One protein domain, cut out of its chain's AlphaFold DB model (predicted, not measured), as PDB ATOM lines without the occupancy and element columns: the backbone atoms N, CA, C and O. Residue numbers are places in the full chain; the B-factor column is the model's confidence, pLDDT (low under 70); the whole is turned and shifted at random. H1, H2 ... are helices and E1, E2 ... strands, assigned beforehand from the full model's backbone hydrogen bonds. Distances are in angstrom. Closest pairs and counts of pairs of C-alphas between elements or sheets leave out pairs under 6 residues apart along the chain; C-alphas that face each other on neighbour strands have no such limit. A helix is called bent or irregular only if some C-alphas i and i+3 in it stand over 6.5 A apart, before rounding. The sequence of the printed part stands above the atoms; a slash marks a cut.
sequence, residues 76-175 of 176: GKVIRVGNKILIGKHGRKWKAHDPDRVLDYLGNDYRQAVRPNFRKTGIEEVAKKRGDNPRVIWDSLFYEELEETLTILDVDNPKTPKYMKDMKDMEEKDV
ATOM      1  N   GLY A  76      91.554 146.231 181.880       79.75
ATOM      2  CA  GLY A  76      92.372 147.183 181.137       79.75
ATOM      3  C   GLY A  76      93.172 146.564 179.990       79.75
ATOM      4  O   GLY A  76      94.001 147.261 179.412       79.75
ATOM      5  N   LYS A  77      92.942 145.294 179.619       85.62
ATOM      6  CA  LYS A  77      93.710 144.590 178.580       85.62
ATOM      7  C   LYS A  77      92.844 143.994 177.470       85.62
ATOM      8  O   LYS A  77      91.681 143.625 177.644       85.62
ATOM      9  N   VAL A  78      93.457 143.891 176.299       86.19
ATOM     10  CA  VAL A  78      93.032 143.104 175.143       86.19
ATOM     11  C   VAL A  78      93.937 141.880 175.084       86.19
ATOM     12  O   VAL A  78      95.154 142.042 175.032       86.19
ATOM     13  N   ILE A  79      93.370 140.677 175.052       88.25
ATOM     14  CA  ILE A  79      94.122 139.430 174.871       88.25
ATOM     15  C   ILE A  79      93.474 138.567 173.788       88.25
ATOM     16  O   ILE A  79      92.247 138.453 173.717       88.25
ATOM     17  N   ARG A  80      94.291 137.951 172.930       86.56
ATOM     18  CA  ARG A  80      93.830 136.927 171.983       86.56
ATOM     19  C   ARG A  80      93.999 135.541 172.597       86.56
ATOM     20  O   ARG A  80      95.086 135.207 173.048       86.56
ATOM     21  N   VAL A  81      92.938 134.739 172.563       85.25
ATOM     22  CA  VAL A  81      92.950 133.329 172.974       85.25
ATOM     23  C   VAL A  81      92.322 132.500 171.854       85.25
ATOM     24  O   VAL A  81      91.101 132.477 171.667       85.25
ATOM     25  N   GLY A  82      93.164 131.853 171.054       85.69
ATOM     26  CA  GLY A  82      92.782 131.115 169.856       85.69
ATOM     27  C   GLY A  82      92.031 131.991 168.846       85.69
ATOM     28  O   GLY A  82      92.582 132.949 168.288       85.69
ATOM     29  N   ASN A  83      90.757 131.650 168.608       84.38
ATOM     30  CA  ASN A  83      89.864 132.390 167.706       84.38
ATOM     31  C   ASN A  83      89.003 133.455 168.413       84.38
ATOM     32  O   ASN A  83      88.121 134.057 167.797       84.38
ATOM     33  N   LYS A  84      89.230 133.676 169.712       86.62
ATOM     34  CA  LYS A  84      88.515 134.671 170.511       86.62
ATOM     35  C   LYS A  84      89.445 135.807 170.916       86.62
ATOM     36  O   LYS A  84      90.640 135.616 171.130       86.62
ATOM     37  N   ILE A  85      88.873 136.994 171.050       85.44
ATOM     38  CA  ILE A  85      89.538 138.183 171.574       85.44
ATOM     39  C   ILE A  85      88.762 138.633 172.803       85.44
ATOM     40  O   ILE A  85      87.570 138.932 172.710       85.44
ATOM     41  N   LEU A  86      89.434 138.655 173.946       86.44
ATOM     42  CA  LEU A  86      88.900 139.143 175.208       86.44
ATOM     43  C   LEU A  86      89.318 140.602 175.375       86.44
ATOM     44  O   LEU A  86      90.468 140.961 175.126       86.44
ATOM     45  N   ILE A  87      88.380 141.440 175.791       83.31
ATOM     46  CA  ILE A  87      88.615 142.854 176.063       83.31
ATOM     47  C   ILE A  87      88.030 143.152 177.439       83.31
ATOM     48  O   ILE A  87      86.808 143.266 177.570       83.31
ATOM     49  N   GLY A  88      88.888 143.277 178.450       79.44
ATOM     50  CA  GLY A  88      88.510 143.802 179.757       79.44
ATOM     51  C   GLY A  88      88.536 145.322 179.700       79.44
ATOM     52  O   GLY A  88      89.592 145.938 179.803       79.44
ATOM     53  N   LYS A  89      87.385 145.955 179.468       73.25
ATOM     54  CA  LYS A  89      87.285 147.418 179.430       73.25
ATOM     55  C   LYS A  89      86.937 147.954 180.803       73.25
ATOM     56  O   LYS A  89      85.991 147.472 181.419       73.25
ATOM     57  N   HIS A  90      87.564 149.058 181.186       65.00
ATOM     58  CA  HIS A  90      86.959 149.973 182.144       65.00
ATOM     59  C   HIS A  90      85.808 150.699 181.434       65.00
ATOM     60  O   HIS A  90      85.998 151.653 180.679       65.00
ATOM     61  N   GLY A  91      84.599 150.178 181.589       58.00
ATOM     62  CA  GLY A  91      83.381 150.906 181.293       58.00
ATOM     63  C   GLY A  91      83.227 152.078 182.260       58.00
ATOM     64  O   GLY A  91      83.727 152.074 183.381       58.00
ATOM     65  N   ARG A  92      82.540 153.116 181.801       54.59
ATOM     66  CA  ARG A  92      82.160 154.263 182.620       54.59
ATOM     67  C   ARG A  92      80.649 154.283 182.671       54.59
ATOM     68  O   ARG A  92      80.002 154.483 181.637       54.59
ATOM     69  N   LYS A  93      80.086 154.037 183.848       67.19
ATOM     70  CA  LYS A  93      78.649 154.146 184.067       67.19
ATOM     71  C   LYS A  93      78.386 155.360 184.932       67.19
ATOM     72  O   LYS A  93      78.971 155.528 185.994       67.19
ATOM     73  N   TRP A  94      77.487 156.208 184.456       62.78
ATOM     74  CA  TRP A  94      77.005 157.334 185.236       62.78
ATOM     75  C   TRP A  94      75.977 156.812 186.232       62.78
ATOM     76  O   TRP A  94      74.913 156.332 185.833       62.78
ATOM     77  N   LYS A  95      76.315 156.866 187.517       71.12
ATOM     78  CA  LYS A  95      75.394 156.566 188.612       71.12
ATOM     79  C   LYS A  95      74.928 157.865 189.241       71.12
ATOM     80  O   LYS A  95      75.693 158.816 189.346       71.12
ATOM     81  N   ALA A  96      73.658 157.917 189.628       75.25
ATOM     82  CA  ALA A  96      73.139 159.060 190.362       75.25
ATOM     83  C   ALA A  96      73.822 159.126 191.732       75.25
ATOM     84  O   ALA A  96      73.922 158.103 192.407       75.25
ATOM     85  N   HIS A  97      74.257 160.316 192.144       74.56
ATOM     86  CA  HIS A  97      74.701 160.549 193.520       74.56
ATOM     87  C   HIS A  97      73.585 160.246 194.520       74.56
ATOM     88  O   HIS A  97      73.833 159.686 195.583       74.56
ATOM     89  N   ASP A  98      72.362 160.618 194.145       75.75
ATOM     90  CA  ASP A  98      71.147 160.409 194.911       75.75
ATOM     91  C   ASP A  98      69.964 160.304 193.926       75.75
ATOM     92  O   ASP A  98      69.680 161.275 193.210       75.75
ATOM     93  N   PRO A  99      69.300 159.137 193.827       76.19
ATOM     94  CA  PRO A  99      68.130 158.960 192.974       76.19
ATOM     95  C   PRO A  99      67.000 159.948 193.275       76.19
ATOM     96  O   PRO A  99      66.373 160.428 192.331       76.19
ATOM     97  N   ASP A 100      66.767 160.295 194.541       76.56
ATOM     98  CA  ASP A 100      65.668 161.181 194.938       76.56
ATOM     99  C   ASP A 100      65.954 162.616 194.501       76.56
ATOM    100  O   ASP A 100      65.099 163.281 193.920       76.56
ATOM    101  N   ARG A 101      67.208 163.057 194.614       77.44
ATOM    102  CA  ARG A 101      67.638 164.363 194.100       77.44
ATOM    103  C   ARG A 101      67.515 164.477 192.577       77.44
ATOM    104  O   ARG A 101      67.210 165.550 192.053       77.44
ATOM    105  N   VAL A 102      67.749 163.382 191.851       77.62
ATOM    106  CA  VAL A 102      67.505 163.318 190.400       77.62
ATOM    107  C   VAL A 102      66.010 163.422 190.104       77.62
ATOM    108  O   VAL A 102      65.625 164.139 189.180       77.62
ATOM    109  N   LEU A 103      65.166 162.738 190.878       79.81
ATOM    110  CA  LEU A 103      63.711 162.798 190.738       79.81
ATOM    111  C   LEU A 103      63.163 164.195 191.045       79.81
ATOM    112  O   LEU A 103      62.370 164.701 190.252       79.81
ATOM    113  N   ASP A 104      63.636 164.842 192.109       82.81
ATOM    114  CA  ASP A 104      63.274 166.213 192.478       82.81
ATOM    115  C   ASP A 104      63.663 167.209 191.386       82.81
ATOM    116  O   ASP A 104      62.865 168.061 190.989       82.81
ATOM    117  N   TYR A 105      64.877 167.075 190.840       81.94
ATOM    118  CA  TYR A 105      65.315 167.911 189.729       81.94
ATOM    119  C   TYR A 105      64.450 167.687 188.482       81.94
ATOM    120  O   TYR A 105      64.010 168.647 187.848       81.94
ATOM    121  N   LEU A 106      64.173 166.436 188.112       80.31
ATOM    122  CA  LEU A 106      63.389 166.129 186.916       80.31
ATOM    123  C   LEU A 106      61.914 166.521 187.068       80.31
ATOM    124  O   LEU A 106      61.317 167.015 186.109       80.31
ATOM    125  N   GLY A 107      61.324 166.352 188.251       83.06
ATOM    126  CA  GLY A 107      59.925 166.659 188.536       83.06
ATOM    127  C   GLY A 107      58.975 166.101 187.469       83.06
ATOM    128  O   GLY A 107      59.032 164.929 187.092       83.06
ATOM    129  N   ASN A 108      58.127 166.968 186.912       79.44
ATOM    130  CA  ASN A 108      57.163 166.598 185.867       79.44
ATOM    131  C   ASN A 108      57.814 166.193 184.527       79.44
ATOM    132  O   ASN A 108      57.184 165.502 183.724       79.44
ATOM    133  N   ASP A 109      59.074 166.573 184.289       76.06
ATOM    134  CA  ASP A 109      59.814 166.239 183.066       76.06
ATOM    135  C   ASP A 109      60.421 164.826 183.106       76.06
ATOM    136  O   ASP A 109      60.981 164.354 182.113       76.06
ATOM    137  N   TYR A 110      60.258 164.101 184.219       70.50
ATOM    138  CA  TYR A 110      60.751 162.735 184.401       70.50
ATOM    139  C   TYR A 110      60.382 161.798 183.241       70.50
ATOM    140  O   TYR A 110      61.226 161.061 182.732       70.50
ATOM    141  N   ARG A 111      59.143 161.875 182.736       66.00
ATOM    142  CA  ARG A 111      58.686 161.040 181.606       66.00
ATOM    143  C   ARG A 111      59.436 161.309 180.298       66.00
ATOM    144  O   ARG A 111      59.500 160.420 179.454       66.00
ATOM    145  N   GLN A 112      59.983 162.511 180.111       65.81
ATOM    146  CA  GLN A 112      60.803 162.849 178.941       65.81
ATOM    147  C   GLN A 112      62.232 162.302 179.092       65.81
ATOM    148  O   GLN A 112      62.831 161.872 178.108       65.81
ATOM    149  N   ALA A 113      62.755 162.252 180.322       60.88
ATOM    150  CA  ALA A 113      64.097 161.750 180.621       60.88
ATOM    151  C   ALA A 113      64.183 160.210 180.708       60.88
ATOM    152  O   ALA A 113      65.220 159.630 180.372       60.88
ATOM    153  N   VAL A 114      63.101 159.540 181.121       56.84
ATOM    154  CA  VAL A 114      63.062 158.093 181.397       56.84
ATOM    155  C   VAL A 114      62.319 157.329 180.299       56.84
ATOM    156  O   VAL A 114      61.208 156.833 180.461       56.84
ATOM    157  N   ARG A 115      62.969 157.183 179.143       53.09
ATOM    158  CA  ARG A 115      62.878 155.921 178.379       53.09
ATOM    159  C   ARG A 115      63.956 154.966 178.927       53.09
ATOM    160  O   ARG A 115      64.878 155.472 179.548       53.09
ATOM    161  N   PRO A 116      63.883 153.630 178.734       47.84
ATOM    162  CA  PRO A 116      64.362 152.592 179.677       47.84
ATOM    163  C   PRO A 116      65.810 152.640 180.197       47.84
ATOM    164  O   PRO A 116      66.140 151.891 181.102       47.84
ATOM    165  N   ASN A 117      66.666 153.504 179.666       48.66
ATOM    166  CA  ASN A 117      67.936 153.887 180.267       48.66
ATOM    167  C   ASN A 117      67.954 155.413 180.312       48.66
ATOM    168  O   ASN A 117      67.732 156.011 179.259       48.66
ATOM    169  N   PHE A 118      68.229 156.020 181.474       56.91
ATOM    170  CA  PHE A 118      68.448 157.466 181.617       56.91
ATOM    171  C   PHE A 118      69.327 157.967 180.469       56.91
ATOM    172  O   PHE A 118      70.538 157.732 180.443       56.91
ATOM    173  N   ARG A 119      68.719 158.591 179.456       64.69
ATOM    174  CA  ARG A 119      69.488 159.055 178.306       64.69
ATOM    175  C   ARG A 119      70.037 160.415 178.678       64.69
ATOM    176  O   ARG A 119      69.265 161.328 178.952       64.69
ATOM    177  N   LYS A 120      71.361 160.548 178.622       69.19
ATOM    178  CA  LYS A 120      72.086 161.818 178.767       69.19
ATOM    179  C   LYS A 120      71.397 162.969 178.017       69.19
ATOM    180  O   LYS A 120      71.210 164.045 178.567       69.19
ATOM    181  N   THR A 121      70.894 162.685 176.817       72.06
ATOM    182  CA  THR A 121      70.133 163.626 175.985       72.06
ATOM    183  C   THR A 121      68.873 164.182 176.657       72.06
ATOM    184  O   THR A 121      68.598 165.364 176.519       72.06
ATOM    185  N   GLY A 122      68.122 163.371 177.409       74.88
ATOM    186  CA  GLY A 122      66.882 163.813 178.056       74.88
ATOM    187  C   GLY A 122      67.131 164.806 179.192       74.88
ATOM    188  O   GLY A 122      66.435 165.809 179.300       74.88
ATOM    189  N   ILE A 123      68.168 164.580 180.002       76.50
ATOM    190  CA  ILE A 123      68.536 165.499 181.092       76.50
ATOM    191  C   ILE A 123      69.131 166.796 180.533       76.50
ATOM    192  O   ILE A 123      68.810 167.881 181.017       76.50
ATOM    193  N   GLU A 124      69.932 166.706 179.467       79.69
ATOM    194  CA  GLU A 124      70.461 167.886 178.779       79.69
ATOM    195  C   GLU A 124      69.357 168.751 178.153       79.69
ATOM    196  O   GLU A 124      69.453 169.978 178.172       79.69
ATOM    197  N   GLU A 125      68.301 168.140 177.616       80.25
ATOM    198  CA  GLU A 125      67.135 168.858 177.091       80.25
ATOM    199  C   GLU A 125      66.340 169.561 178.196       80.25
ATOM    200  O   GLU A 125      65.943 170.713 178.012       80.25
ATOM    201  N   VAL A 126      66.146 168.917 179.352       82.12
ATOM    202  CA  VAL A 126      65.487 169.539 180.515       82.12
ATOM    203  C   VAL A 126      66.304 170.724 181.033       82.12
ATOM    204  O   VAL A 126      65.748 171.805 181.216       82.12
ATOM    205  N   ALA A 127      67.623 170.562 181.183       82.44
ATOM    206  CA  ALA A 127      68.514 171.645 181.602       82.44
ATOM    207  C   ALA A 127      68.451 172.839 180.634       82.44
ATOM    208  O   ALA A 127      68.237 173.973 181.054       82.44
ATOM    209  N   LYS A 128      68.515 172.584 179.318       83.62
ATOM    210  CA  LYS A 128      68.388 173.634 178.292       83.62
ATOM    211  C   LYS A 128      67.046 174.365 178.351       83.62
ATOM    212  O   LYS A 128      67.028 175.581 178.200       83.62
ATOM    213  N   LYS A 129      65.932 173.655 178.578       84.31
ATOM    214  CA  LYS A 129      64.598 174.273 178.722       84.31
ATOM    215  C   LYS A 129      64.506 175.192 179.940       84.31
ATOM    216  O   LYS A 129      63.791 176.186 179.882       84.31
ATOM    217  N   ARG A 130      65.210 174.860 181.024       82.50
ATOM    218  CA  ARG A 130      65.210 175.625 182.281       82.50
ATOM    219  C   ARG A 130      66.274 176.725 182.331       82.50
ATOM    220  O   ARG A 130      66.272 177.522 183.260       82.50
ATOM    221  N   GLY A 131      67.129 176.812 181.309       84.31
ATOM    222  CA  GLY A 131      68.231 177.775 181.251       84.31
ATOM    223  C   GLY A 131      69.457 177.366 182.074       84.31
ATOM    224  O   GLY A 131      70.377 178.166 182.227       84.31
ATOM    225  N   ASP A 132      69.494 176.128 182.567       82.19
ATOM    226  CA  ASP A 132      70.599 175.589 183.354       82.19
ATOM    227  C   ASP A 132      71.735 175.093 182.452       82.19
ATOM    228  O   ASP A 132      71.519 174.643 181.321       82.19
ATOM    229  N   ASN A 133      72.970 175.115 182.964       79.00
ATOM    230  CA  ASN A 133      74.110 174.539 182.255       79.00
ATOM    231  C   ASN A 133      74.072 173.001 182.353       79.00
ATOM    232  O   ASN A 133      74.304 172.462 183.440       79.00
ATOM    233  N   PRO A 134      73.879 172.268 181.237       78.06
ATOM    234  CA  PRO A 134      73.718 170.819 181.281       78.06
ATOM    235  C   PRO A 134      74.921 170.074 181.860       78.06
ATOM    236  O   PRO A 134      74.741 169.031 182.479       78.06
ATOM    237  N   ARG A 135      76.142 170.603 181.687       72.38
ATOM    238  CA  ARG A 135      77.358 169.977 182.230       72.38
ATOM    239  C   ARG A 135      77.386 170.035 183.754       72.38
ATOM    240  O   ARG A 135      77.649 169.027 184.388       72.38
ATOM    241  N   VAL A 136      77.035 171.188 184.326       74.56
ATOM    242  CA  VAL A 136      77.001 171.391 185.784       74.56
ATOM    243  C   VAL A 136      75.905 170.544 186.428       74.56
ATOM    244  O   VAL A 136      76.124 169.946 187.475       74.56
ATOM    245  N   ILE A 137      74.740 170.444 185.782       79.38
ATOM    246  CA  ILE A 137      73.654 169.567 186.237       79.38
ATOM    247  C   ILE A 137      74.088 168.102 186.202       79.38
ATOM    248  O   ILE A 137      73.833 167.367 187.151       79.38
ATOM    249  N   TRP A 138      74.759 167.679 185.131       73.88
ATOM    250  CA  TRP A 138      75.225 166.305 184.995       73.88
ATOM    251  C   TRP A 138      76.239 165.938 186.080       73.88
ATOM    252  O   TRP A 138      76.028 164.952 186.779       73.88
ATOM    253  N   ASP A 139      77.255 166.777 186.285       72.75
ATOM    254  CA  ASP A 139      78.289 166.568 187.307       72.75
ATOM    255  C   ASP A 139      77.737 166.687 188.741       72.75
ATOM    256  O   ASP A 139      78.281 166.099 189.668       72.75
ATOM    257  N   SER A 140      76.650 167.440 188.951       75.50
ATOM    258  CA  SER A 140      76.009 167.558 190.268       75.50
ATOM    259  C   SER A 140      75.075 166.392 190.596       75.50
ATOM    260  O   SER A 140      74.823 166.137 191.776       75.50
ATOM    261  N   LEU A 141      74.473 165.763 189.587       77.69
ATOM    262  CA  LEU A 141      73.471 164.712 189.770       77.69
ATOM    263  C   LEU A 141      74.062 163.312 189.634       77.69
ATOM    264  O   LEU A 141      73.550 162.378 190.251       77.69
ATOM    265  N   PHE A 142      75.134 163.162 188.859       75.44
ATOM    266  CA  PHE A 142      75.734 161.878 188.545       75.44
ATOM    267  C   PHE A 142      77.238 161.885 188.795       75.44
ATOM    268  O   PHE A 142      77.925 162.847 188.471       75.44
ATOM    269  N   TYR A 143      77.752 160.754 189.268       68.81
ATOM    270  CA  TYR A 143      79.175 160.455 189.254       68.81
ATOM    271  C   TYR A 143      79.491 159.386 188.222       68.81
ATOM    272  O   TYR A 143      78.665 158.533 187.883       68.81
ATOM    273  N   GLU A 144      80.722 159.432 187.734       66.44
ATOM    274  CA  GLU A 144      81.281 158.394 186.889       66.44
ATOM    275  C   GLU A 144      81.843 157.286 187.784       66.44
ATOM    276  O   GLU A 144      82.792 157.499 188.537       66.44
ATOM    277  N   GLU A 145      81.239 156.103 187.730       62.94
ATOM    278  CA  GLU A 145      81.803 154.902 188.332       62.94
ATOM    279  C   GLU A 145      82.517 154.096 187.246       62.94
ATOM    280  O   GLU A 145      81.985 153.886 186.147       62.94
ATOM    281  N   LEU A 146      83.738 153.659 187.555       54.56
ATOM    282  CA  LEU A 146      84.468 152.707 186.731       54.56
ATOM    283  C   LEU A 146      83.818 151.334 186.924       54.56
ATOM    284  O   LEU A 146      83.903 150.744 187.996       54.56
ATOM    285  N   GLU A 147      83.149 150.845 185.887       66.06
ATOM    286  CA  GLU A 147      82.566 149.508 185.848       66.06
ATOM    287  C   GLU A 147      83.407 148.661 184.899       66.06
ATOM    288  O   GLU A 147      83.529 148.971 183.717       66.06
ATOM    289  N   GLU A 148      84.023 147.596 185.391       64.31
ATOM    290  CA  GLU A 148      84.778 146.696 184.529       64.31
ATOM    291  C   GLU A 148      83.798 145.860 183.689       64.31
ATOM    292  O   GLU A 148      82.807 145.332 184.191       64.31
ATOM    293  N   THR A 149      84.031 145.763 182.382       76.06
ATOM    294  CA  THR A 149      83.176 145.006 181.459       76.06
ATOM    295  C   THR A 149      84.015 144.091 180.578       76.06
ATOM    296  O   THR A 149      84.983 144.527 179.954       76.06
ATOM    297  N   LEU A 150      83.625 142.817 180.489       79.31
ATOM    298  CA  LEU A 150      84.272 141.842 179.614       79.31
ATOM    299  C   LEU A 150      83.532 141.756 178.276       79.31
ATOM    300  O   LEU A 150      82.376 141.334 178.213       79.31
ATOM    301  N   THR A 151      84.209 142.111 177.187       83.19
ATOM    302  CA  THR A 151      83.723 141.865 175.822       83.19
ATOM    303  C   THR A 151      84.489 140.698 175.209       83.19
ATOM    304  O   THR A 151      85.714 140.683 175.248       83.19
ATOM    305  N   ILE A 152      83.777 139.741 174.609       84.12
ATOM    306  CA  ILE A 152      84.371 138.605 173.893       84.12
ATOM    307  C   ILE A 152      83.982 138.713 172.420       84.12
ATOM    308  O   ILE A 152      82.794 138.717 172.095       84.12
ATOM    309  N   LEU A 153      84.973 138.817 171.537       84.62
ATOM    310  CA  LEU A 153      84.792 138.911 170.089       84.62
ATOM    311  C   LEU A 153      85.375 137.688 169.382       84.62
ATOM    312  O   LEU A 153      86.328 137.079 169.859       84.62
ATOM    313  N   ASP A 154      84.827 137.372 168.214       82.81
ATOM    314  CA  ASP A 154      85.433 136.438 167.266       82.81
ATOM    315  C   ASP A 154      86.458 137.157 166.386       82.81
ATOM    316  O   ASP A 154      86.210 138.276 165.918       82.81
ATOM    317  N   VAL A 155      87.598 136.514 166.122       81.12
ATOM    318  CA  VAL A 155      88.620 137.056 165.203       81.12
ATOM    319  C   VAL A 155      88.044 137.202 163.790       81.12
ATOM    320  O   VAL A 155      88.276 138.214 163.122       81.12
ATOM    321  N   ASP A 156      87.209 136.251 163.371       79.25
ATOM    322  CA  ASP A 156      86.572 136.247 162.051       79.25
ATOM    323  C   ASP A 156      85.450 137.288 161.917       79.25
ATOM    324  O   ASP A 156      85.003 137.594 160.809       79.25
ATOM    325  N   ASN A 157      85.012 137.908 163.020       79.81
ATOM    326  CA  ASN A 157      83.959 138.914 162.968       79.81
ATOM    327  C   ASN A 157      84.438 140.147 162.168       79.81
ATOM    328  O   ASN A 157      85.488 140.728 162.474       79.81
ATOM    329  N   PRO A 158      83.691 140.601 161.144       76.69
ATOM    330  CA  PRO A 158      84.083 141.744 160.318       76.69
ATOM    331  C   PRO A 158      84.203 143.055 161.108       76.69
ATOM    332  O   PRO A 158      84.933 143.947 160.688       76.69
ATOM    333  N   LYS A 159      83.532 143.169 162.262       76.56
ATOM    334  CA  LYS A 159      83.576 144.356 163.131       76.56
ATOM    335  C   LYS A 159      84.773 144.377 164.085       76.56
ATOM    336  O   LYS A 159      85.013 145.402 164.719       76.56
ATOM    337  N   THR A 160      85.512 143.275 164.208       79.12
ATOM    338  CA  THR A 160      86.699 143.209 165.065       79.12
ATOM    339  C   THR A 160      87.820 144.069 164.459       79.12
ATOM    340  O   THR A 160      88.130 143.909 163.277       79.12
ATOM    341  N   PRO A 161      88.448 144.988 165.219       82.88
ATOM    342  CA  PRO A 161      89.520 145.836 164.699       82.88
ATOM    343  C   PRO A 161      90.699 145.031 164.137       82.88
ATOM    344  O   PRO A 161      91.140 144.059 164.748       82.88
ATOM    345  N   LYS A 162      91.261 145.474 163.001       83.50
ATOM    346  CA  LYS A 162      92.355 144.769 162.305       83.50
ATOM    347  C   LYS A 162      93.564 144.509 163.211       83.50
ATOM    348  O   LYS A 162      94.051 143.389 163.264       83.50
ATOM    349  N   TYR A 163      93.958 145.501 164.014       83.69
ATOM    350  CA  TYR A 163      95.087 145.359 164.940       83.69
ATOM    351  C   TYR A 163      94.880 144.274 166.005       83.69
ATOM    352  O   TYR A 163      95.866 143.758 166.517       83.69
ATOM    353  N   MET A 164      93.625 143.948 166.352       84.31
ATOM    354  CA  MET A 164      93.302 142.858 167.274       84.31
ATOM    355  C   MET A 164      93.338 141.504 166.555       84.31
ATOM    356  O   MET A 164      93.806 140.520 167.116       84.31
ATOM    357  N   LYS A 165      92.893 141.454 165.290       84.38
ATOM    358  CA  LYS A 165      92.984 140.244 164.452       84.38
ATOM    359  C   LYS A 165      94.424 139.825 164.177       84.38
ATOM    360  O   LYS A 165      94.699 138.634 164.064       84.38
ATOM    361  N   ASP A 166      95.319 140.802 164.089       85.62
ATOM    362  CA  ASP A 166      96.743 140.595 163.826       85.62
ATOM    363  C   ASP A 166      97.540 140.247 165.102       85.62
ATOM    364  O   ASP A 166      98.732 139.954 165.013       85.62
ATOM    365  N   MET A 167      96.911 140.266 166.289       84.81
ATOM    366  CA  MET A 167      97.556 139.831 167.536       84.81
ATOM    367  C   MET A 167      97.910 138.349 167.459       84.81
ATOM    368  O   MET A 167      97.123 137.546 166.952       84.81
ATOM    369  N   LYS A 168      99.069 137.963 167.985       86.31
ATOM    370  CA  LYS A 168      99.418 136.554 168.173       86.31
ATOM    371  C   LYS A 168      98.597 135.956 169.308       86.31
ATOM    372  O   LYS A 168      98.063 136.668 170.156       86.31
ATOM    373  N   ASP A 169      98.474 134.635 169.299       86.56
ATOM    374  CA  ASP A 169      97.828 133.929 170.399       86.56
ATOM    375  C   ASP A 169      98.551 134.225 171.720       86.56
ATOM    376  O   ASP A 169      99.781 134.297 171.747       86.56
ATOM    377  N   MET A 170      97.779 134.443 172.783       85.62
ATOM    378  CA  MET A 170      98.233 134.870 174.112       85.62
ATOM    379  C   MET A 170      98.944 136.235 174.166       85.62
ATOM    380  O   MET A 170      99.515 136.589 175.195       85.62
ATOM    381  N   GLU A 171      98.915 137.032 173.093       85.69
ATOM    382  CA  GLU A 171      99.436 138.401 173.126       85.69
ATOM    383  C   GLU A 171      98.491 139.306 173.930       85.69
ATOM    384  O   GLU A 171      97.284 139.315 173.684       85.69
ATOM    385  N   GLU A 172      99.045 140.094 174.858       87.25
ATOM    386  CA  GLU A 172      98.319 141.099 175.642       87.25
ATOM    387  C   GLU A 172      98.680 142.519 175.186       87.25
ATOM    388  O   GLU A 172      99.844 142.831 174.928       87.25
ATOM    389  N   LYS A 173      97.680 143.402 175.117       85.75
ATOM    390  CA  LYS A 173      97.852 144.843 174.881       85.75
ATOM    391  C   LYS A 173      96.948 145.643 175.800       85.75
ATOM    392  O   LYS A 173      95.793 145.277 175.980       85.75
ATOM    393  N   ASP A 174      97.434 146.770 176.303       81.50
ATOM    394  CA  ASP A 174      96.604 147.664 177.109       81.50
ATOM    395  C   ASP A 174      95.467 148.273 176.274       81.50
ATOM    396  O   ASP A 174      95.631 148.645 175.102       81.50
ATOM    397  N   VAL A 175      94.290 148.366 176.889       73.00
ATOM    398  CA  VAL A 175      93.121 149.057 176.349       73.00
ATOM    399  C   VAL A 175      93.399 150.555 176.452       73.00
ATOM    400  O   VAL A 175      93.398 151.119 177.542       73.00
TER     401      VAL A 175
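AT A GLANCE: This is residues 76 to 175 of the 176 residues of an uncharacterized protein of Candidatus Pelagibacter sp. TMED202 (UniProt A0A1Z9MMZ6). A long two-stranded antiparallel ribbon, E2 with E3, joins two small ends in a dumbbell shape: at one end a cluster of three short helices, H1, H2 and H3, and at the other the short strands E1 and E4, which widen the ribbon into a four-stranded sheet, with the one-turn helix H4 beside them. The printed part has 100 residues with four named helices and four named strands, in the order E1, E2, H1, H2, H3, E3, H4, E4, and its class is mixed, helices and strands. The sheet has the order E3, E2, E1, E4, all antiparallel. The whole is only just extended, close to loose, with a radius of gyration of the C-alphas of 19.3 A, and its outline is a rod spanning 54 by 24 by 21 A.

IN THESE COORDINATES: E1 is residues 77 to 81, beginning at C-alpha 77 at (93.710, 144.590, 178.580). E2, residues 84 to 96, measures 35.0 A from first to last C-alpha and ends at C-alpha 96 at (73.139, 159.060, 190.362). H1 is residues 99 to 113, 13.3 A long, and is irregular: C-alphas 105 and 108 are 9.1 A apart. H2 is residues 120 to 130, 15.8 A, and H3 is residues 134 to 141, 10.5 A. E3, residues 142 to 154, is 34.6 A long and bends by 53 degrees at residue 145. H4 is residues 162 to 165, and E4 is residues 172 to 174, ending at C-alpha 174 at (96.604, 147.664, 177.109).

HOW THE PARTS SIT: E1 and E2 form a hairpin, antiparallel at 148 degrees, with N 86 and O 79 2.8 A apart, within hydrogen-bond range. E3 is antiparallel to E2 at 162 degrees, with N 91 and O 147 at 2.7 A and N 153 and O 85 at 2.9 A. On the other side of E1 from E2, the edge strand E4 is antiparallel to E1 at 159 degrees, with N 78 and O 173 at 2.7 A. H4 only grazes the sheet with its residues 164 to 165. H3 only grazes the sheet with its residues 136 to 141. H2 touches H3, only just about perpendicular at 71 degrees, and the closest C-alphas are those of Glu 124 and Pro 134, 5.0 A apart. H1 touches H2, about perpendicular at 87 degrees, closest at the C-alphas of Ala 113 and Gly 122, 4.3 A. H4 is apart from H1, H2 and H3. Every O i to N i+4 pair is within hydrogen-bond range in H2 and H3, 6 of 11 are in H1, and H4 is too short for such a pair.

THE WHOLE: The C-alphas farthest apart, those of Asn 108 and Lys 168, are 54.8 A apart, while those of Gly 76 and Val 175 are 5.2 A apart. The printed part has no cut, and no link is long. The mean pLDDT of the printed part is 76.4, and it is under 70 at residues 90 to 94, 111 to 120 and 143 to 148.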